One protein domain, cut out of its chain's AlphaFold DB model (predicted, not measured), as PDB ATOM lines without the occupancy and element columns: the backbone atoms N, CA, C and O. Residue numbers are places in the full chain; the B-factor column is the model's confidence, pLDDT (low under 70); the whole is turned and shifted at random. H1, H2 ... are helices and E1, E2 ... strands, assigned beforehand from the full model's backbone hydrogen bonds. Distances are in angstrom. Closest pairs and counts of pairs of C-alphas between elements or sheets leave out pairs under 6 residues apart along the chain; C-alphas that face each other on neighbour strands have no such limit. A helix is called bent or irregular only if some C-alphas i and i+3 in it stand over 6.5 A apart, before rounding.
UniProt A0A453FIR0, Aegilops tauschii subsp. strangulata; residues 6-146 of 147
ATOM      1  N   LEU A   6     -52.549 -37.695   5.864       91.56
ATOM      2  CA  LEU A   6     -51.304 -37.274   6.494       91.56
ATOM      3  C   LEU A   6     -50.190 -37.329   5.452       91.56
ATOM      4  O   LEU A   6     -50.043 -38.340   4.768       91.56
ATOM      5  N   CYS A   7     -49.403 -36.264   5.331       90.56
ATOM      6  CA  CYS A   7     -48.374 -36.177   4.303       90.56
ATOM      7  C   CYS A   7     -47.133 -35.416   4.779       90.56
ATOM      8  O   CYS A   7     -47.190 -34.567   5.665       90.56
ATOM      9  N   THR A   8     -45.992 -35.761   4.188       84.38
ATOM     10  CA  THR A   8     -44.678 -35.177   4.498       84.38
ATOM     11  C   THR A   8     -44.141 -34.330   3.338       84.38
ATOM     12  O   THR A   8     -43.323 -33.439   3.552       84.38
ATOM     13  N   SER A   9     -44.591 -34.601   2.106       80.25
ATOM     14  CA  SER A   9     -44.140 -33.919   0.889       80.25
ATOM     15  C   SER A   9     -45.018 -32.719   0.558       80.25
ATOM     16  O   SER A   9     -46.229 -32.865   0.411       80.25
ATOM     17  N   GLY A  10     -44.401 -31.560   0.319       77.81
ATOM     18  CA  GLY A  10     -45.110 -30.358  -0.124       77.81
ATOM     19  C   GLY A  10     -45.854 -30.527  -1.456       77.81
ATOM     20  O   GLY A  10     -46.909 -29.924  -1.633       77.81
ATOM     21  N   THR A  11     -45.362 -31.378  -2.367       83.12
ATOM     22  CA  THR A  11     -46.046 -31.651  -3.647       83.12
ATOM     23  C   THR A  11     -47.320 -32.460  -3.442       83.12
ATOM     24  O   THR A  11     -48.362 -32.112  -3.991       83.12
ATOM     25  N   ALA A  12     -47.264 -33.477  -2.577       87.25
ATOM     26  CA  ALA A  12     -48.424 -34.295  -2.240       87.25
ATOM     27  C   ALA A  12     -49.514 -33.449  -1.567       87.25
ATOM     28  O   ALA A  12     -50.685 -33.591  -1.891       87.25
ATOM     29  N   VAL A  13     -49.138 -32.517  -0.685       90.00
ATOM     30  CA  VAL A  13     -50.096 -31.588  -0.054       90.00
ATOM     31  C   VAL A  13     -50.835 -30.777  -1.116       90.00
ATOM     32  O   VAL A  13     -52.044 -30.588  -1.016       90.00
ATOM     33  N   MET A  14     -50.130 -30.322  -2.155       87.81
ATOM     34  CA  MET A  14     -50.748 -29.540  -3.221       87.81
ATOM     35  C   MET A  14     -51.755 -30.368  -4.026       87.81
ATOM     36  O   MET A  14     -52.874 -29.911  -4.252       87.81
ATOM     37  N   GLU A  15     -51.405 -31.601  -4.393       88.75
ATOM     38  CA  GLU A  15     -52.319 -32.525  -5.077       88.75
ATOM     39  C   GLU A  15     -53.552 -32.855  -4.225       88.75
ATOM     40  O   GLU A  15     -54.675 -32.850  -4.728       88.75
ATOM     41  N   LEU A  16     -53.363 -33.077  -2.922       91.25
ATOM     42  CA  LEU A  16     -54.447 -33.357  -1.979       91.25
ATOM     43  C   LEU A  16     -55.399 -32.167  -1.824       91.25
ATOM     44  O   LEU A  16     -56.618 -32.341  -1.868       91.25
ATOM     45  N   MET A  17     -54.854 -30.955  -1.711       88.38
ATOM     46  CA  MET A  17     -55.645 -29.725  -1.658       88.38
ATOM     47  C   MET A  17     -56.437 -29.511  -2.954       88.38
ATOM     48  O   MET A  17     -57.623 -29.192  -2.894       88.38
ATOM     49  N   LEU A  18     -55.834 -29.757  -4.124       87.25
ATOM     50  CA  LEU A  18     -56.535 -29.703  -5.416       87.25
ATOM     51  C   LEU A  18     -57.627 -30.775  -5.535       87.25
ATOM     52  O   LEU A  18     -58.693 -30.511  -6.088       87.25
ATOM     53  N   ALA A  19     -57.402 -31.955  -4.956       89.25
ATOM     54  CA  ALA A  19     -58.399 -33.015  -4.849       89.25
ATOM     55  C   ALA A  19     -59.493 -32.725  -3.801       89.25
ATOM     56  O   ALA A  19     -60.349 -33.579  -3.564       89.25
ATOM     57  N   LYS A  20     -59.478 -31.542  -3.167       89.56
ATOM     58  CA  LYS A  20     -60.394 -31.150  -2.084       89.56
ATOM     59  C   LYS A  20     -60.371 -32.144  -0.913       89.56
ATOM     60  O   LYS A  20     -61.382 -32.329  -0.235       89.56
ATOM     61  N   LEU A  21     -59.223 -32.786  -0.670       91.69
ATOM     62  CA  LEU A  21     -59.027 -33.700   0.449       91.69
ATOM     63  C   LEU A  21     -58.305 -32.980   1.597       91.69
ATOM     64  O   LEU A  21     -57.162 -32.553   1.421       91.69
ATOM     65  N   PRO A  22     -58.920 -32.891   2.787       92.19
ATOM     66  CA  PRO A  22     -58.278 -32.285   3.943       92.19
ATOM     67  C   PRO A  22     -57.024 -33.050   4.341       92.19
ATOM     68  O   PRO A  22     -57.016 -34.286   4.359       92.19
ATOM     69  N   CYS A  23     -55.972 -32.325   4.694       93.75
ATOM     70  CA  CYS A  23     -54.695 -32.932   5.020       93.75
ATOM     71  C   CYS A  23     -53.990 -32.264   6.202       93.75
ATOM     72  O   CYS A  23     -54.303 -31.146   6.612       93.75
ATOM     73  N   VAL A  24     -53.048 -33.008   6.774       94.19
ATOM     74  CA  VAL A  24     -52.113 -32.559   7.804       94.19
ATOM     75  C   VAL A  24     -50.703 -32.781   7.278       94.19
ATOM     76  O   VAL A  24     -50.402 -33.838   6.712       94.19
ATOM     77  N   VAL A  25     -49.837 -31.793   7.482       93.44
ATOM     78  CA  VAL A  25     -48.414 -31.893   7.169       93.44
ATOM     79  C   VAL A  25     -47.676 -32.285   8.434       93.44
ATOM     80  O   VAL A  25     -47.778 -31.597   9.448       93.44
ATOM     81  N   ALA A  26     -46.901 -33.361   8.377       92.06
ATOM     82  CA  ALA A  26     -45.984 -33.715   9.449       92.06
ATOM     83  C   ALA A  26     -44.576 -33.882   8.894       92.06
ATOM     84  O   ALA A  26     -44.377 -34.563   7.891       92.06
ATOM     85  N   TYR A  27     -43.592 -33.272   9.545       87.19
ATOM     86  CA  TYR A  27     -42.198 -33.440   9.160       87.19
ATOM     87  C   TYR A  27     -41.298 -33.481  10.384       87.19
ATOM     88  O   TYR A  27     -41.246 -32.533  11.165       87.19
ATOM     89  N   GLN A  28     -40.544 -34.567  10.520       83.56
ATOM     90  CA  GLN A  28     -39.511 -34.697  11.535       83.56
ATOM     91  C   GLN A  28     -38.147 -34.537  10.862       83.56
ATOM     92  O   GLN A  28     -37.794 -35.314   9.979       83.56
ATOM     93  N   ALA A  29     -37.382 -33.526  11.276       78.44
ATOM     94  CA  ALA A  29     -36.016 -33.315  10.799       78.44
ATOM     95  C   ALA A  29     -35.003 -33.515  11.925       78.44
ATOM     96  O   ALA A  29     -35.346 -33.494  13.108       78.44
ATOM     97  N   HIS A  30     -33.736 -33.659  11.543       80.19
ATOM     98  CA  HIS A  30     -32.634 -33.703  12.492       80.19
ATOM     99  C   HIS A  30     -32.439 -32.333  13.170       80.19
ATOM    100  O   HIS A  30     -32.664 -31.288  12.558       80.19
ATOM    101  N   PHE A  31     -31.948 -32.332  14.415       74.25
ATOM    102  CA  PHE A  31     -31.747 -31.125  15.235       74.25
ATOM    103  C   PHE A  31     -30.933 -30.022  14.528       74.25
ATOM    104  O   PHE A  31     -31.219 -28.834  14.659       74.25
ATOM    105  N   LEU A  32     -29.940 -30.413  13.724       76.75
ATOM    106  CA  LEU A  32     -29.126 -29.478  12.939       76.75
ATOM    107  C   LEU A  32     -29.957 -28.718  11.893       76.75
ATOM    108  O   LEU A  32     -29.778 -27.514  11.715       76.75
ATOM    109  N   THR A  33     -30.888 -29.405  11.231       76.31
ATOM    110  CA  THR A  33     -31.794 -28.815  10.238       76.31
ATOM    111  C   THR A  33     -32.778 -27.854  10.902       76.31
ATOM    112  O   THR A  33     -32.989 -26.751  10.400       76.31
ATOM    113  N   GLU A  34     -33.321 -28.228  12.065       79.06
ATOM    114  CA  GLU A  34     -34.201 -27.369  12.870       79.06
ATOM    115  C   GLU A  34     -33.487 -26.073  13.288       79.06
ATOM    116  O   GLU A  34     -34.031 -24.980  13.117       79.06
ATOM    117  N   CYS A  35     -32.231 -26.177  13.739       75.94
ATOM    118  CA  CYS A  35     -31.415 -25.025  14.117       75.94
ATOM    119  C   CYS A  35     -31.144 -24.087  12.928       75.94
ATOM    120  O   CYS A  35     -31.196 -22.864  13.072       75.94
ATOM    121  N   PHE A  36     -30.889 -24.639  11.738       78.62
ATOM    122  CA  PHE A  36     -30.641 -23.845  10.533       78.62
ATOM    123  C   PHE A  36     -31.895 -23.098  10.063       78.62
ATOM    124  O   PHE A  36     -31.819 -21.940   9.648       78.62
ATOM    125  N   ILE A  37     -33.060 -23.738  10.170       76.62
ATOM    126  CA  ILE A  37     -34.353 -23.138   9.824       76.62
ATOM    127  C   ILE A  37     -34.728 -22.048  10.831       76.62
ATOM    128  O   ILE A  37     -35.127 -20.963  10.420       76.62
ATOM    129  N   HIS A  38     -34.492 -22.263  12.129       71.75
ATOM    130  CA  HIS A  38     -34.674 -21.221  13.150       71.75
ATOM    131  C   HIS A  38     -33.768 -20.002  12.926       71.75
ATOM    132  O   HIS A  38     -34.166 -18.866  13.190       71.75
ATOM    133  N   LEU A  39     -32.560 -20.214  12.399       72.19
ATOM    134  CA  LEU A  39     -31.655 -19.125  12.032       72.19
ATOM    135  C   LEU A  39     -32.181 -18.330  10.821       72.19
ATOM    136  O   LEU A  39     -31.953 -17.125  10.703       72.19
ATOM    137  N   ARG A  40     -32.946 -18.983   9.941       72.19
ATOM    138  CA  ARG A  40     -33.629 -18.391   8.786       72.19
ATOM    139  C   ARG A  40     -35.031 -17.896   9.175       72.19
ATOM    140  O   ARG A  40     -36.028 -18.354   8.632       72.19
ATOM    141  N   LYS A  41     -35.106 -16.867  10.030       66.31
ATOM    142  CA  LYS A  41     -36.351 -16.212  10.518       66.31
ATOM    143  C   LYS A  41     -37.326 -15.668   9.449       66.31
ATOM    144  O   LYS A  41     -38.322 -15.052   9.802       66.31
ATOM    145  N   LYS A  42     -37.036 -15.816   8.154       68.00
ATOM    146  CA  LYS A  42     -37.855 -15.272   7.057       68.00
ATOM    147  C   LYS A  42     -38.956 -16.218   6.565       68.00
ATOM    148  O   LYS A  42     -39.763 -15.787   5.753       68.00
ATOM    149  N   ILE A  43     -38.973 -17.478   6.996       71.38
ATOM    150  CA  ILE A  43     -39.909 -18.484   6.482       71.38
ATOM    151  C   ILE A  43     -40.915 -18.827   7.583       71.38
ATOM    152  O   ILE A  43     -40.553 -19.475   8.563       71.38
ATOM    153  N   ASN A  44     -42.163 -18.380   7.419       80.31
ATOM    154  CA  ASN A  44     -43.249 -18.618   8.380       80.31
ATOM    155  C   ASN A  44     -43.940 -19.978   8.181       80.31
ATOM    156  O   ASN A  44     -44.523 -20.507   9.123       80.31
ATOM    157  N   PHE A  45     -43.858 -20.544   6.971       86.62
ATOM    158  CA  PHE A  45     -44.544 -21.775   6.570       86.62
ATOM    159  C   PHE A  45     -43.612 -22.672   5.756       86.62
ATOM    160  O   PHE A  45     -42.773 -22.164   5.013       86.62
ATOM    161  N   ILE A  46     -43.760 -23.994   5.871       84.75
ATOM    162  CA  ILE A  46     -42.955 -24.959   5.102       84.75
ATOM    163  C   ILE A  46     -43.755 -25.558   3.945       84.75
ATOM    164  O   ILE A  46     -43.188 -25.840   2.887       84.75
ATOM    165  N   SER A  47     -45.060 -25.768   4.117       85.50
ATOM    166  CA  SER A  47     -45.873 -26.351   3.056       85.50
ATOM    167  C   SER A  47     -46.163 -25.328   1.962       85.50
ATOM    168  O   SER A  47     -46.474 -24.164   2.222       85.50
ATOM    169  N   LEU A  48     -46.085 -25.779   0.710       85.62
ATOM    170  CA  LEU A  48     -46.286 -24.916  -0.447       85.62
ATOM    171  C   LEU A  48     -47.658 -24.207  -0.432       85.62
ATOM    172  O   LEU A  48     -47.671 -23.004  -0.678       85.62
ATOM    173  N   PRO A  49     -48.786 -24.857  -0.073       87.06
ATOM    174  CA  PRO A  49     -50.078 -24.169   0.001       87.06
ATOM    175  C   PRO A  49     -50.123 -23.037   1.033       87.06
ATOM    176  O   PRO A  49     -50.667 -21.974   0.739       87.06
ATOM    177  N   ASN A  50     -49.522 -23.229   2.210       90.81
ATOM    178  CA  ASN A  50     -49.489 -22.192   3.240       90.81
ATOM    179  C   ASN A  50     -48.565 -21.031   2.855       90.81
ATOM    180  O   ASN A  50     -48.900 -19.883   3.124       90.81
ATOM    181  N   ILE A  51     -47.440 -21.315   2.188       88.50
ATOM    182  CA  ILE A  51     -46.547 -20.282   1.639       88.50
ATOM    183  C   ILE A  51     -47.265 -19.471   0.553       88.50
ATOM    184  O   ILE A  51     -47.190 -18.247   0.554       88.50
ATOM    185  N   LEU A  52     -47.968 -20.140  -0.368       87.69
ATOM    186  CA  LEU A  52     -48.671 -19.487  -1.481       87.69
ATOM    187  C   LEU A  52     -49.802 -18.571  -1.009       87.69
ATOM    188  O   LEU A  52     -50.044 -17.533  -1.619       87.69
ATOM    189  N   LEU A  53     -50.506 -18.972   0.048       87.25
ATOM    190  CA  LEU A  53     -51.646 -18.236   0.592       87.25
ATOM    191  C   LEU A  53     -51.275 -17.337   1.778       87.25
ATOM    192  O   LEU A  53     -52.164 -16.683   2.321       87.25
ATOM    193  N   ASP A  54     -49.998 -17.332   2.175       88.25
ATOM    194  CA  ASP A  54     -49.456 -16.663   3.364       88.25
ATOM    195  C   ASP A  54     -50.350 -16.847   4.608       88.25
ATOM    196  O   ASP A  54     -50.663 -15.917   5.349       88.25
ATOM    197  N   SER A  55     -50.853 -18.071   4.793       89.06
ATOM    198  CA  SER A  55     -51.895 -18.375   5.773       89.06
ATOM    199  C   SER A  55     -51.793 -19.823   6.271       89.06
ATOM    200  O   SER A  55     -51.559 -20.720   5.458       89.06
ATOM    201  N   PRO A  56     -52.000 -20.090   7.580       90.38
ATOM    202  CA  PRO A  56     -51.923 -21.432   8.166       90.38
ATOM    203  C   PRO A  56     -53.188 -22.259   7.876       90.38
ATOM    204  O   PRO A  56     -53.946 -22.606   8.779       90.38
ATOM    205  N   ILE A  57     -53.442 -22.558   6.605       91.19
ATOM    206  CA  ILE A  57     -54.636 -23.289   6.156       91.19
ATOM    207  C   ILE A  57     -54.489 -24.785   6.420       91.19
ATOM    208  O   ILE A  57     -55.404 -25.435   6.932       91.19
ATOM    209  N   VAL A  58     -53.328 -25.332   6.074       91.88
ATOM    210  CA  VAL A  58     -52.979 -26.724   6.336       91.88
ATOM    211  C   VAL A  58     -52.209 -26.779   7.656       91.88
ATOM    212  O   VAL A  58     -51.189 -26.103   7.787       91.88
ATOM    213  N   PRO A  59     -52.648 -27.555   8.658       91.88
ATOM    214  CA  PRO A  59     -51.914 -27.689   9.907       91.88
ATOM    215  C   PRO A  59     -50.554 -28.351   9.657       91.88
ATOM    216  O   PRO A  59     -50.475 -29.455   9.115       91.88
ATOM    217  N   GLU A  60     -49.491 -27.671  10.085       91.81
ATOM    218  CA  GLU A  60     -48.107 -28.133   9.988       91.81
ATOM    219  C   GLU A  60     -47.583 -28.527  11.371       91.81
ATOM    220  O   GLU A  60     -47.532 -27.711  12.292       91.81
ATOM    221  N   ILE A  61     -47.172 -29.785  11.521       91.62
ATOM    222  CA  ILE A  61     -46.503 -30.285  12.719       91.62
ATOM    223  C   ILE A  61     -45.052 -30.589  12.365       91.62
ATOM    224  O   ILE A  61     -44.744 -31.560  11.674       91.62
ATOM    225  N   LEU A  62     -44.149 -29.742  12.853       89.06
ATOM    226  CA  LEU A  62     -42.766 -29.706  12.393       89.06
ATOM    227  C   LEU A  62     -41.774 -30.008  13.519       89.06
ATOM    228  O   LEU A  62     -41.965 -29.612  14.669       89.06
ATOM    229  N   PHE A  63     -40.679 -30.672  13.160       87.44
ATOM    230  CA  PHE A  63     -39.502 -30.905  14.000       87.44
ATOM    231  C   PHE A  63     -39.858 -31.506  15.365       87.44
ATOM    232  O   PHE A  63     -40.507 -32.549  15.436       87.44
ATOM    233  N   ARG A  64     -39.453 -30.850  16.459       84.56
ATOM    234  CA  ARG A  64     -39.741 -31.269  17.833       84.56
ATOM    235  C   ARG A  64     -41.225 -31.277  18.185       84.56
ATOM    236  O   ARG A  64     -41.611 -31.997  19.100       84.56
ATOM    237  N   ALA A  65     -42.060 -30.526  17.466       85.12
ATOM    238  CA  ALA A  65     -43.504 -30.569  17.661       85.12
ATOM    239  C   ALA A  65     -44.139 -31.828  17.050       85.12
ATOM    240  O   ALA A  65     -45.273 -32.145  17.415       85.12
ATOM    241  N   CYS A  66     -43.427 -32.559  16.177       88.19
ATOM    242  CA  CYS A  66     -43.857 -33.821  15.564       88.19
ATOM    243  C   CYS A  66     -43.826 -34.979  16.568       88.19
ATOM    244  O   CYS A  66     -43.057 -35.930  16.447       88.19
ATOM    245  N   THR A  67     -44.681 -34.868  17.582       90.56
ATOM    246  CA  THR A  67     -44.966 -35.906  18.569       90.56
ATOM    247  C   THR A  67     -46.244 -36.645  18.190       90.56
ATOM    248  O   THR A  67     -47.144 -36.082  17.565       90.56
ATOM    249  N   ASP A  68     -46.334 -37.902  18.606       91.19
ATOM    250  CA  ASP A  68     -47.520 -38.754  18.502       91.19
ATOM    251  C   ASP A  68     -48.795 -38.056  19.006       91.19
ATOM    252  O   ASP A  68     -49.820 -38.058  18.323       91.19
ATOM    253  N   LYS A  69     -48.713 -37.381  20.157       93.06
ATOM    254  CA  LYS A  69     -49.835 -36.650  20.763       93.06
ATOM    255  C   LYS A  69     -50.309 -35.489  19.897       93.06
ATOM    256  O   LYS A  69     -51.506 -35.360  19.651       93.06
ATOM    257  N   ASN A  70     -49.385 -34.658  19.414       92.38
ATOM    258  CA  ASN A  70     -49.733 -33.512  18.573       92.38
ATOM    259  C   ASN A  70     -50.295 -33.964  17.226       92.38
ATOM    260  O   ASN A  70     -51.259 -33.384  16.728       92.38
ATOM    261  N   LEU A  71     -49.716 -35.027  16.666       91.88
ATOM    262  CA  LEU A  71     -50.161 -35.615  15.413       91.88
ATOM    263  C   LEU A  71     -51.582 -36.157  15.524       91.88
ATOM    264  O   LEU A  71     -52.436 -35.808  14.710       91.88
ATOM    265  N   ALA A  72     -51.858 -36.941  16.567       93.25
ATOM    266  CA  ALA A  72     -53.191 -37.458  16.843       93.25
ATOM    267  C   ALA A  72     -54.203 -36.328  17.077       93.25
ATOM    268  O   ALA A  72     -55.316 -36.389  16.551       93.25
ATOM    269  N   ALA A  73     -53.817 -35.278  17.807       93.81
ATOM    270  CA  ALA A  73     -54.678 -34.129  18.065       93.81
ATOM    271  C   ALA A  73     -55.057 -33.392  16.770       93.81
ATOM    272  O   ALA A  73     -56.243 -33.185  16.518       93.81
ATOM    273  N   LYS A  74     -54.085 -33.056  15.911       93.12
ATOM    274  CA  LYS A  74     -54.359 -32.341  14.651       93.12
ATOM    275  C   LYS A  74     -55.070 -33.190  13.614       93.12
ATOM    276  O   LYS A  74     -55.942 -32.679  12.917       93.12
ATOM    277  N   LEU A  75     -54.758 -34.480  13.524       92.69
ATOM    278  CA  LEU A  75     -55.518 -35.381  12.659       92.69
ATOM    279  C   LEU A  75     -56.966 -35.503  13.128       92.69
ATOM    280  O   LEU A  75     -57.875 -35.428  12.306       92.69
ATOM    281  N   SER A  76     -57.194 -35.632  14.437       93.19
ATOM    282  CA  SER A  76     -58.550 -35.670  14.996       93.19
ATOM    283  C   SER A  76     -59.301 -34.372  14.711       93.19
ATOM    284  O   SER A  76     -60.449 -34.414  14.281       93.19
ATOM    285  N   GLU A  77     -58.642 -33.224  14.868       93.25
ATOM    286  CA  GLU A  77     -59.206 -31.919  14.523       93.25
ATOM    287  C   GLU A  77     -59.655 -31.879  13.055       93.25
ATOM    288  O   GLU A  77     -60.815 -31.595  12.787       93.25
ATOM    289  N   VAL A  78     -58.806 -32.272  12.102       92.69
ATOM    290  CA  VAL A  78     -59.166 -32.277  10.670       92.69
ATOM    291  C   VAL A  78     -60.275 -33.289  10.333       92.69
ATOM    292  O   VAL A  78     -61.099 -33.043   9.450       92.69
ATOM    293  N   ILE A  79     -60.329 -34.431  11.026       92.69
ATOM    294  CA  ILE A  79     -61.321 -35.492  10.775       92.69
ATOM    295  C   ILE A  79     -62.704 -35.138  11.336       92.69
ATOM    296  O   ILE A  79     -63.719 -35.470  10.708       92.69
ATOM    297  N   PHE A  80     -62.757 -34.531  12.522       92.94
ATOM    298  CA  PHE A  80     -63.997 -34.307  13.270       92.94
ATOM    299  C   PHE A  80     -64.497 -32.861  13.221       92.94
ATOM    300  O   PHE A  80     -65.683 -32.645  13.454       92.94
ATOM    301  N   ASN A  81     -63.645 -31.883  12.904       93.31
ATOM    302  CA  ASN A  81     -64.045 -30.484  12.785       93.31
ATOM    303  C   ASN A  81     -64.419 -30.145  11.334       93.31
ATOM    304  O   ASN A  81     -63.576 -30.079  10.433       93.31
ATOM    305  N   ASP A  82     -65.708 -29.906  11.120       91.88
ATOM    306  CA  ASP A  82     -66.254 -29.556   9.814       91.88
ATOM    307  C   ASP A  82     -65.801 -28.174   9.336       91.88
ATOM    308  O   ASP A  82     -65.535 -28.013   8.148       91.88
ATOM    309  N   GLU A  83     -65.628 -27.204  10.233       91.81
ATOM    310  CA  GLU A  83     -65.182 -25.853   9.874       91.81
ATOM    311  C   GLU A  83     -63.755 -25.870   9.323       91.81
ATOM    312  O   GLU A  83     -63.494 -25.311   8.257       91.81
ATOM    313  N   VAL A  84     -62.843 -26.583   9.993       90.81
ATOM    314  CA  VAL A  84     -61.446 -26.734   9.548       90.81
ATOM    315  C   VAL A  84     -61.389 -27.411   8.181       90.81
ATOM    316  O   VAL A  84     -60.653 -26.982   7.290       90.81
ATOM    317  N   ARG A  85     -62.211 -28.445   7.981       91.19
ATOM    318  CA  ARG A  85     -62.317 -29.137   6.697       91.19
ATOM    319  C   ARG A  85     -62.815 -28.209   5.590       91.19
ATOM    320  O   ARG A  85     -62.209 -28.170   4.522       91.19
ATOM    321  N   GLN A  86     -63.895 -27.472   5.833       91.31
ATOM    322  CA  GLN A  86     -64.453 -26.554   4.839       91.31
ATOM    323  C   GLN A  86     -63.489 -25.412   4.521       91.31
ATOM    324  O   GLN A  86     -63.364 -25.023   3.362       91.31
ATOM    325  N   LEU A  87     -62.742 -24.930   5.514       92.25
ATOM    326  CA  LEU A  87     -61.714 -23.917   5.316       92.25
ATOM    327  C   LEU A  87     -60.603 -24.411   4.383       92.25
ATOM    328  O   LEU A  87     -60.206 -23.680   3.472       92.25
ATOM    329  N   GLN A  88     -60.122 -25.647   4.553       92.19
ATOM    330  CA  GLN A  88     -59.124 -26.233   3.651       92.19
ATOM    331  C   GLN A  88     -59.680 -26.415   2.235       92.19
ATOM    332  O   GLN A  88     -59.064 -25.972   1.266       92.19
ATOM    333  N   VAL A  89     -60.876 -26.993   2.115       90.62
ATOM    334  CA  VAL A  89     -61.532 -27.234   0.822       90.62
ATOM    335  C   VAL A  89     -61.802 -25.926   0.074       90.62
ATOM    336  O   VAL A  89     -61.481 -25.822  -1.107       90.62
ATOM    337  N   GLY A  90     -62.328 -24.903   0.751       90.38
ATOM    338  CA  GLY A  90     -62.584 -23.586   0.159       90.38
ATOM    339  C   GLY A  90     -61.303 -22.821  -0.186       90.38
ATOM    340  O   GLY A  90     -61.279 -21.991  -1.092       90.38
ATOM    341  N   SER A  91     -60.195 -23.125   0.490       89.31
ATOM    342  CA  SER A  91     -58.895 -22.531   0.169       89.31
ATOM    343  C   SER A  91     -58.257 -23.110  -1.091       89.31
ATOM    344  O   SER A  91     -57.414 -22.443  -1.690       89.31
ATOM    345  N   ALA A  92     -58.679 -24.296  -1.540       86.81
ATOM    346  CA  ALA A  92     -58.196 -24.894  -2.783       86.81
ATOM    347  C   ALA A  92     -58.476 -24.004  -4.007       86.81
ATOM    348  O   ALA A  92     -57.635 -23.887  -4.895       86.81
ATOM    349  N   GLU A  93     -59.622 -23.320  -4.032       85.38
ATOM    350  CA  GLU A  93     -59.995 -22.412  -5.126       85.38
ATOM    351  C   GLU A  93     -59.099 -21.171  -5.156       85.38
ATOM    352  O   GLU A  93     -58.589 -20.796  -6.213       85.38
ATOM    353  N   ARG A  94     -58.826 -20.583  -3.984       87.00
ATOM    354  CA  ARG A  94     -57.874 -19.469  -3.849       87.00
ATOM    355  C   ARG A  94     -56.466 -19.883  -4.272       87.00
ATOM    356  O   ARG A  94     -55.801 -19.146  -4.992       87.00
ATOM    357  N   MET A  95     -56.027 -21.078  -3.875       88.12
ATOM    358  CA  MET A  95     -54.731 -21.627  -4.277       88.12
ATOM    359  C   MET A  95     -54.630 -21.770  -5.801       88.12
ATOM    360  O   MET A  95     -53.626 -21.373  -6.391       88.12
ATOM    361  N   LEU A  96     -55.679 -22.291  -6.445       84.75
ATOM    362  CA  LEU A  96     -55.732 -22.442  -7.899       84.75
ATOM    363  C   LEU A  96     -55.640 -21.084  -8.607       84.75
ATOM    364  O   LEU A  96     -54.898 -20.958  -9.575       84.75
ATOM    365  N   GLN A  97     -56.347 -20.061  -8.113       84.38
ATOM    366  CA  GLN A  97     -56.278 -18.705  -8.669       84.38
ATOM    367  C   GLN A  97     -54.857 -18.133  -8.605       84.38
ATOM    368  O   GLN A  97     -54.350 -17.633  -9.609       84.38
ATOM    369  N   VAL A  98     -54.189 -18.262  -7.453       85.44
ATOM    370  CA  VAL A  98     -52.805 -17.793  -7.271       85.44
ATOM    371  C   VAL A  98     -51.835 -18.528  -8.200       85.44
ATOM    372  O   VAL A  98     -50.928 -17.904  -8.745       85.44
ATOM    373  N   LEU A  99     -52.028 -19.832  -8.424       81.31
ATOM    374  CA  LEU A  99     -51.197 -20.621  -9.340       81.31
ATOM    375  C   LEU A  99     -51.473 -20.315 -10.818       81.31
ATOM    376  O   LEU A  99     -50.550 -20.344 -11.632       81.31
ATOM    377  N   TYR A 100     -52.725 -20.032 -11.177       77.19
ATOM    378  CA  TYR A 100     -53.124 -19.837 -12.568       77.19
ATOM    379  C   TYR A 100     -52.720 -18.464 -13.118       77.19
ATOM    380  O   TYR A 100     -52.372 -18.363 -14.290       77.19
ATOM    381  N   GLU A 101     -52.701 -17.413 -12.291       76.06
ATOM    382  CA  GLU A 101     -52.329 -16.054 -12.720       76.06
ATOM    383  C   GLU A 101     -50.921 -15.966 -13.360       76.06
ATOM    384  O   GLU A 101     -50.798 -15.442 -14.474       76.06
ATOM    385  N   PRO A 102     -49.853 -16.519 -12.749       73.75
ATOM    386  CA  PRO A 102     -48.529 -16.573 -13.365       73.75
ATOM    387  C   PRO A 102     -48.493 -17.416 -14.642       73.75
ATOM    388  O   PRO A 102     -47.865 -17.005 -15.617       73.75
ATOM    389  N   ILE A 103     -49.182 -18.564 -14.654       69.88
ATOM    390  CA  ILE A 103     -49.222 -19.472 -15.810       69.88
ATOM    391  C   ILE A 103     -49.924 -18.801 -16.988       69.88
ATOM    392  O   ILE A 103     -49.440 -18.884 -18.108       69.88
ATOM    393  N   LYS A 104     -51.026 -18.087 -16.750       70.00
ATOM    394  CA  LYS A 104     -51.747 -17.332 -17.779       70.00
ATOM    395  C   LYS A 104     -50.893 -16.200 -18.345       70.00
ATOM    396  O   LYS A 104     -50.845 -16.020 -19.557       70.00
ATOM    397  N   ARG A 105     -50.188 -15.452 -17.487       64.38
ATOM    398  CA  ARG A 105     -49.262 -14.396 -17.932       64.38
ATOM    399  C   ARG A 105     -48.116 -14.958 -18.760       64.38
ATOM    400  O   ARG A 105     -47.808 -14.399 -19.804       64.38
ATOM    401  N   GLN A 106     -47.515 -16.061 -18.321       62.00
ATOM    402  CA  GLN A 106     -46.473 -16.738 -19.085       62.00
ATOM    403  C   GLN A 106     -47.019 -17.339 -20.372       62.00
ATOM    404  O   GLN A 106     -46.379 -17.190 -21.391       62.00
ATOM    405  N   GLY A 107     -48.192 -17.967 -20.363       59.91
ATOM    406  CA  GLY A 107     -48.834 -18.517 -21.556       59.91
ATOM    407  C   GLY A 107     -49.134 -17.445 -22.600       59.91
ATOM    408  O   GLY A 107     -48.899 -17.680 -23.777       59.91
ATOM    409  N   ASN A 108     -49.562 -16.253 -22.175       58.81
ATOM    410  CA  ASN A 108     -49.702 -15.102 -23.066       58.81
ATOM    411  C   ASN A 108     -48.344 -14.610 -23.585       58.81
ATOM    412  O   ASN A 108     -48.234 -14.334 -24.769       58.81
ATOM    413  N   LEU A 109     -47.311 -14.561 -22.736       58.12
ATOM    414  CA  LEU A 109     -45.950 -14.194 -23.143       58.12
ATOM    415  C   LEU A 109     -45.357 -15.215 -24.134       58.12
ATOM    416  O   LEU A 109     -44.760 -14.839 -25.130       58.12
ATOM    417  N   PHE A 110     -45.580 -16.509 -23.892       53.69
ATOM    418  CA  PHE A 110     -45.207 -17.606 -24.778       53.69
ATOM    419  C   PHE A 110     -46.013 -17.559 -26.076       53.69
ATOM    420  O   PHE A 110     -45.446 -17.818 -27.125       53.69
ATOM    421  N   ALA A 111     -47.306 -17.225 -26.038       55.38
ATOM    422  CA  ALA A 111     -48.132 -17.060 -27.233       55.38
ATOM    423  C   ALA A 111     -47.729 -15.823 -28.055       55.38
ATOM    424  O   ALA A 111     -47.769 -15.881 -29.280       55.38
ATOM    425  N   GLU A 112     -47.303 -14.737 -27.404       55.34
ATOM    426  CA  GLU A 112     -46.703 -13.567 -28.056       55.34
ATOM    427  C   GLU A 112     -45.321 -13.900 -28.653       55.34
ATOM    428  O   GLU A 112     -45.054 -13.524 -29.791       55.34
ATOM    429  N   GLU A 113     -44.469 -14.666 -27.957       50.56
ATOM    430  CA  GLU A 113     -43.171 -15.140 -28.479       50.56
ATOM    431  C   GLU A 113     -43.312 -16.196 -29.593       50.56
ATOM    432  O   GLU A 113     -42.492 -16.248 -30.508       50.56
ATOM    433  N   LEU A 114     -44.356 -17.032 -29.548       53.97
ATOM    434  CA  LEU A 114     -44.703 -18.026 -30.575       53.97
ATOM    435  C   LEU A 114     -45.549 -17.431 -31.712       53.97
ATOM    436  O   LEU A 114     -45.892 -18.155 -32.651       53.97
ATOM    437  N   GLY A 115     -45.839 -16.127 -31.668       46.12
ATOM    438  CA  GLY A 115     -46.624 -15.365 -32.642       46.12
ATOM    439  C   GLY A 115     -46.050 -15.287 -34.063       46.12
ATOM    440  O   GLY A 115     -46.558 -14.505 -34.860       46.12
ATOM    441  N   ASP A 116     -45.047 -16.100 -34.404       48.53
ATOM    442  CA  ASP A 116     -44.534 -16.257 -35.773       48.53
ATOM    443  C   ASP A 116     -44.310 -17.730 -36.193       48.53
ATOM    444  O   ASP A 116     -43.807 -18.025 -37.276       48.53
ATOM    445  N   SER A 117     -44.713 -18.709 -35.370       47.78
ATOM    446  CA  SER A 117     -44.664 -20.127 -35.751       47.78
ATOM    447  C   SER A 117     -45.941 -20.845 -35.322       47.78
ATOM    448  O   SER A 117     -46.067 -21.292 -34.185       47.78
ATOM    449  N   GLY A 118     -46.899 -20.931 -36.248       48.62
ATOM    450  CA  GLY A 118     -48.243 -21.466 -36.032       48.62
ATOM    451  C   GLY A 118     -48.290 -22.884 -35.459       48.62
ATOM    452  O   GLY A 118     -48.331 -23.860 -36.207       48.62
ATOM    453  N   LEU A 119     -48.389 -22.994 -34.133       49.38
ATOM    454  CA  LEU A 119     -48.813 -24.213 -33.453       49.38
ATOM    455  C   LEU A 119     -50.010 -23.912 -32.544       49.38
ATOM    456  O   LEU A 119     -49.965 -23.023 -31.698       49.38
ATOM    457  N   SER A 120     -51.096 -24.649 -32.782       44.00
ATOM    458  CA  SER A 120     -52.421 -24.460 -32.184       44.00
ATOM    459  C   SER A 120     -52.414 -24.572 -30.651       44.00
ATOM    460  O   SER A 120     -51.712 -25.400 -30.072       44.00
ATOM    461  N   SER A 121     -53.233 -23.739 -30.009       50.22
ATOM    462  CA  SER A 121     -53.331 -23.487 -28.564       50.22
ATOM    463  C   SER A 121     -53.841 -24.652 -27.703       50.22
ATOM    464  O   SER A 121     -53.857 -24.525 -26.481       50.22
ATOM    465  N   ASP A 122     -54.232 -25.783 -28.295       48.62
ATOM    466  CA  ASP A 122     -54.989 -26.830 -27.591       48.62
ATOM    467  C   ASP A 122     -54.158 -28.006 -27.044       48.62
ATOM    468  O   ASP A 122     -54.722 -28.964 -26.515       48.62
ATOM    469  N   VAL A 123     -52.820 -27.971 -27.106       50.12
ATOM    470  CA  VAL A 123     -51.988 -29.101 -26.637       50.12
ATOM    471  C   VAL A 123     -50.780 -28.642 -25.826       50.12
ATOM    472  O   VAL A 123     -49.630 -28.826 -26.218       50.12
ATOM    473  N   TYR A 124     -51.026 -28.108 -24.633       55.59
ATOM    474  CA  TYR A 124     -49.962 -27.928 -23.647       55.59
ATOM    475  C   TYR A 124     -50.381 -28.528 -22.308       55.59
ATOM    476  O   TYR A 124     -50.914 -27.854 -21.431       55.59
ATOM    477  N   SER A 125     -50.139 -29.832 -22.139       62.28
ATOM    478  CA  SER A 125     -50.169 -30.422 -20.802       62.28
ATOM    479  C   SER A 125     -49.027 -29.830 -19.958       62.28
ATOM    480  O   SER A 125     -47.986 -29.451 -20.512       62.28
ATOM    481  N   PRO A 126     -49.159 -29.774 -18.619       61.31
ATOM    482  CA  PRO A 126     -48.103 -29.259 -17.742       61.31
ATOM    483  C   PRO A 126     -46.738 -29.926 -17.972       61.31
ATOM    484  O   PRO A 126     -45.696 -29.278 -17.883       61.31
ATOM    485  N   SER A 127     -46.733 -31.210 -18.346       60.28
ATOM    486  CA  SER A 127     -45.520 -31.947 -18.702       60.28
ATOM    487  C   SER A 127     -44.894 -31.482 -20.022       60.28
ATOM    488  O   SER A 127     -43.670 -31.440 -20.123       60.28
ATOM    489  N   THR A 128     -45.699 -31.098 -21.021       68.44
ATOM    490  CA  THR A 128     -45.213 -30.570 -22.307       68.44
ATOM    491  C   THR A 128     -44.542 -29.214 -22.120       68.44
ATOM    492  O   THR A 128     -43.455 -29.000 -22.650       68.44
ATOM    493  N   ILE A 129     -45.133 -28.331 -21.307       66.50
ATOM    494  CA  ILE A 129     -44.547 -27.019 -20.987       66.50
ATOM    495  C   ILE A 129     -43.202 -27.202 -20.280       66.50
ATOM    496  O   ILE A 129     -42.201 -26.635 -20.714       66.50
ATOM    497  N   ALA A 130     -43.149 -28.052 -19.249       67.19
ATOM    498  CA  ALA A 130     -41.910 -28.332 -18.526       67.19
ATOM    499  C   ALA A 130     -40.818 -28.913 -19.445       67.19
ATOM    500  O   ALA A 130     -39.669 -28.469 -19.395       67.19
ATOM    501  N   ALA A 131     -41.173 -29.859 -20.322       67.19
ATOM    502  CA  ALA A 131     -40.244 -30.431 -21.295       67.19
ATOM    503  C   ALA A 131     -39.719 -29.375 -22.283       67.19
ATOM    504  O   ALA A 131     -38.513 -29.305 -22.517       67.19
ATOM    505  N   LEU A 132     -40.594 -28.515 -22.817       65.81
ATOM    506  CA  LEU A 132     -40.206 -27.417 -23.706       65.81
ATOM    507  C   LEU A 132     -39.276 -26.425 -23.008       65.81
ATOM    508  O   LEU A 132     -38.235 -26.082 -23.565       65.81
ATOM    509  N   THR A 133     -39.590 -26.016 -21.777       70.56
ATOM    510  CA  THR A 133     -38.729 -25.112 -21.004       70.56
ATOM    511  C   THR A 133     -37.333 -25.706 -20.806       70.56
ATOM    512  O   THR A 133     -36.342 -25.011 -21.026       70.56
ATOM    513  N   VAL A 134     -37.220 -26.992 -20.460       72.94
ATOM    514  CA  VAL A 134     -35.920 -27.668 -20.288       72.94
ATOM    515  C   VAL A 134     -35.149 -27.762 -21.609       72.94
ATOM    516  O   VAL A 134     -33.957 -27.461 -21.652       72.94
ATOM    517  N   LEU A 135     -35.818 -28.125 -22.706       65.06
ATOM    518  CA  LEU A 135     -35.181 -28.249 -24.022       65.06
ATOM    519  C   LEU A 135     -34.693 -26.896 -24.565       65.06
ATOM    520  O   LEU A 135     -33.601 -26.807 -25.130       65.06
ATOM    521  N   TYR A 136     -35.474 -25.830 -24.379       59.41
ATOM    522  CA  TYR A 136     -35.121 -24.500 -24.876       59.41
ATOM    523  C   TYR A 136     -34.084 -23.787 -24.005       59.41
ATOM    524  O   TYR A 136     -33.189 -23.132 -24.546       59.41
ATOM    525  N   THR A 137     -34.128 -23.962 -22.681       65.19
ATOM    526  CA  THR A 137     -33.082 -23.428 -21.793       65.19
ATOM    527  C   THR A 137     -31.720 -24.074 -22.064       65.19
ATOM    528  O   THR A 137     -30.713 -23.365 -22.076       65.19
ATOM    529  N   ASP A 138     -31.666 -25.371 -22.385       53.50
ATOM    530  CA  ASP A 138     -30.420 -26.047 -22.780       53.50
ATOM    531  C   ASP A 138     -29.888 -25.558 -24.141       53.50
ATOM    532  O   ASP A 138     -28.694 -25.287 -24.295       53.50
ATOM    533  N   LYS A 139     -30.777 -25.346 -25.123       49.53
ATOM    534  CA  LYS A 139     -30.407 -24.816 -26.445       49.53
ATOM    535  C   LYS A 139     -29.823 -23.400 -26.358       49.53
ATOM    536  O   LYS A 139     -28.803 -23.123 -26.994       49.53
ATOM    537  N   HIS A 140     -30.410 -22.525 -25.539       54.19
ATOM    538  CA  HIS A 140     -29.866 -21.186 -25.289       54.19
ATOM    539  C   HIS A 140     -28.525 -21.229 -24.549       54.19
ATOM    540  O   HIS A 140     -27.610 -20.482 -24.894       54.19
ATOM    541  N   ARG A 141     -28.355 -22.148 -23.591       51.81
ATOM    542  CA  ARG A 141     -27.090 -22.311 -22.860       51.81
ATOM    543  C   ARG A 141     -25.946 -22.757 -23.773       51.81
ATOM    544  O   ARG A 141     -24.834 -22.255 -23.640       51.81
ATOM    545  N   ARG A 142     -26.221 -23.638 -24.743       50.47
ATOM    546  CA  ARG A 142     -25.238 -24.072 -25.752       50.47
ATOM    547  C   ARG A 142     -24.895 -22.989 -26.777       50.47
ATOM    548  O   ARG A 142     -23.778 -22.998 -27.280       50.47
ATOM    549  N   MET A 143     -25.811 -22.065 -27.081       51.78
ATOM    550  CA  MET A 143     -25.512 -20.918 -27.953       51.78
ATOM    551  C   MET A 143     -24.651 -19.861 -27.250       51.78
ATOM    552  O   MET A 143     -23.735 -19.326 -27.863       51.78
ATOM    553  N   VAL A 144     -24.874 -19.613 -25.957       53.19
ATOM    554  CA  VAL A 144     -24.080 -18.648 -25.170       53.19
ATOM    555  C   VAL A 144     -22.661 -19.156 -24.863       53.19
ATOM    556  O   VAL A 144     -21.763 -18.352 -24.658       53.19
ATOM    557  N   HIS A 145     -22.421 -20.472 -24.864       48.06
ATOM    558  CA  HIS A 145     -21.083 -21.062 -24.669       48.06
ATOM    559  C   HIS A 145     -20.271 -21.265 -25.961       48.06
ATOM    560  O   HIS A 145     -19.190 -21.850 -25.913       48.06
ATOM    561  N   ARG A 146     -20.791 -20.836 -27.118       47.09
ATOM    562  CA  ARG A 146     -20.142 -21.023 -28.427       47.09
ATOM    563  C   ARG A 146     -19.700 -19.709 -29.089       47.09
ATOM    564  O   ARG A 146     -19.283 -19.755 -30.243       47.09
TER     565      ARG A 146
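What this domain is: This is residues 6 to 146 of the 147 residues of a protein of Aegilops tauschii subsp. strangulata (UniProt A0A453FIR0). A small head of short elements sits along the first part of one long helix, H5; after the far end of H5 a long loop, residues 114 to 125, folds back toward the head, and from there a second helix, H6, runs off away from both H5 and the head, with residues 133 to 146 sticking out. In the head, two short parallel strands, E1 and E2, lie between H4 and the pair H1 and H3, while H2 sits off past the ends of the strands. The printed part has 141 residues, with six named helices and two named strands in the order H1 E1 H2 H3 E2 H4 H5 H6; the class is mostly helix. The whole is loose and elongated, with a radius of gyration of the C-alphas of 19.9 A and spans of 59 by 37 by 21 A.

Where its parts are: Find C-alpha 10 at (-45.110, -30.358, -0.124); there H1 begins and runs to residue 18. Strand E1 follows at residues 23 to 27, 13.2 A long, then helix H2 at 31 to 39 and H3 at 48 to 53. Look next for strand E2 at residues 60 to 62 and helix H4 at 68 to 80, 17.9 A long. From C-alpha 82 at (-66.254, -29.556, 9.814), H5 runs 47.0 A to residue 113. H6, residues 126 to 144, spans 27.3 A and ends at C-alpha 144, (-24.080, -18.648, -25.170).

How they stand to each other: Start at H5, the hub, which touches three helices. Its residues 88 to 96 touch H1, about perpendicular at 77 degrees, with the C-alphas of Met 17 and Ala 92 closest at 5.6 A. Its residues 94 to 98 touch H3 at 89 degrees, about perpendicular, closest at the C-alphas of Leu 53 and Met 95, 6.7 A. H4 and H5 touch only at the corner, where the C-alphas of Val 78 and Arg 85 are closest, 6.0 A apart. H1 touches H3 at a steep tilt of 57 degrees, the same way, with the C-alphas of Gly 10 and Leu 48 closest at 5.6 A. E1 and E2 are parallel neighbours, with N 61 and O 25 within hydrogen-bond range at 2.8 A. E1, H2 H3, E2 form a strand-helix-strand unit, two parallel strands with helices between them along the chain, and its crossover is right-handed. The closest C-alphas of E1 and H4, Val 24 and Leu 75, are 6.6 A apart. H2 and H6 touch no helix. Every O i to N i+4 pair is within hydrogen-bond range in H1, H2, H3, H4 and H6, and 24 of 28 are in H5.

The domain as a whole: The C-alphas of Phe 80 and Arg 146 are the two farthest apart, at 62.0 A. The printed part has no cut, and H5 to H6 is the long link, 12 residues. H5 has a kink of 26 degrees near residue 101; it is neither bent nor irregular, but only just: C-alphas 99 and 102 are 6.3 A apart. Residues 100 to 106, 112 to 118 and 133 to 146 stand free. The mean pLDDT of the printed part is 77.3, and residues 41 to 42, 103, 105 to 132 and 135 to 146 are under 70.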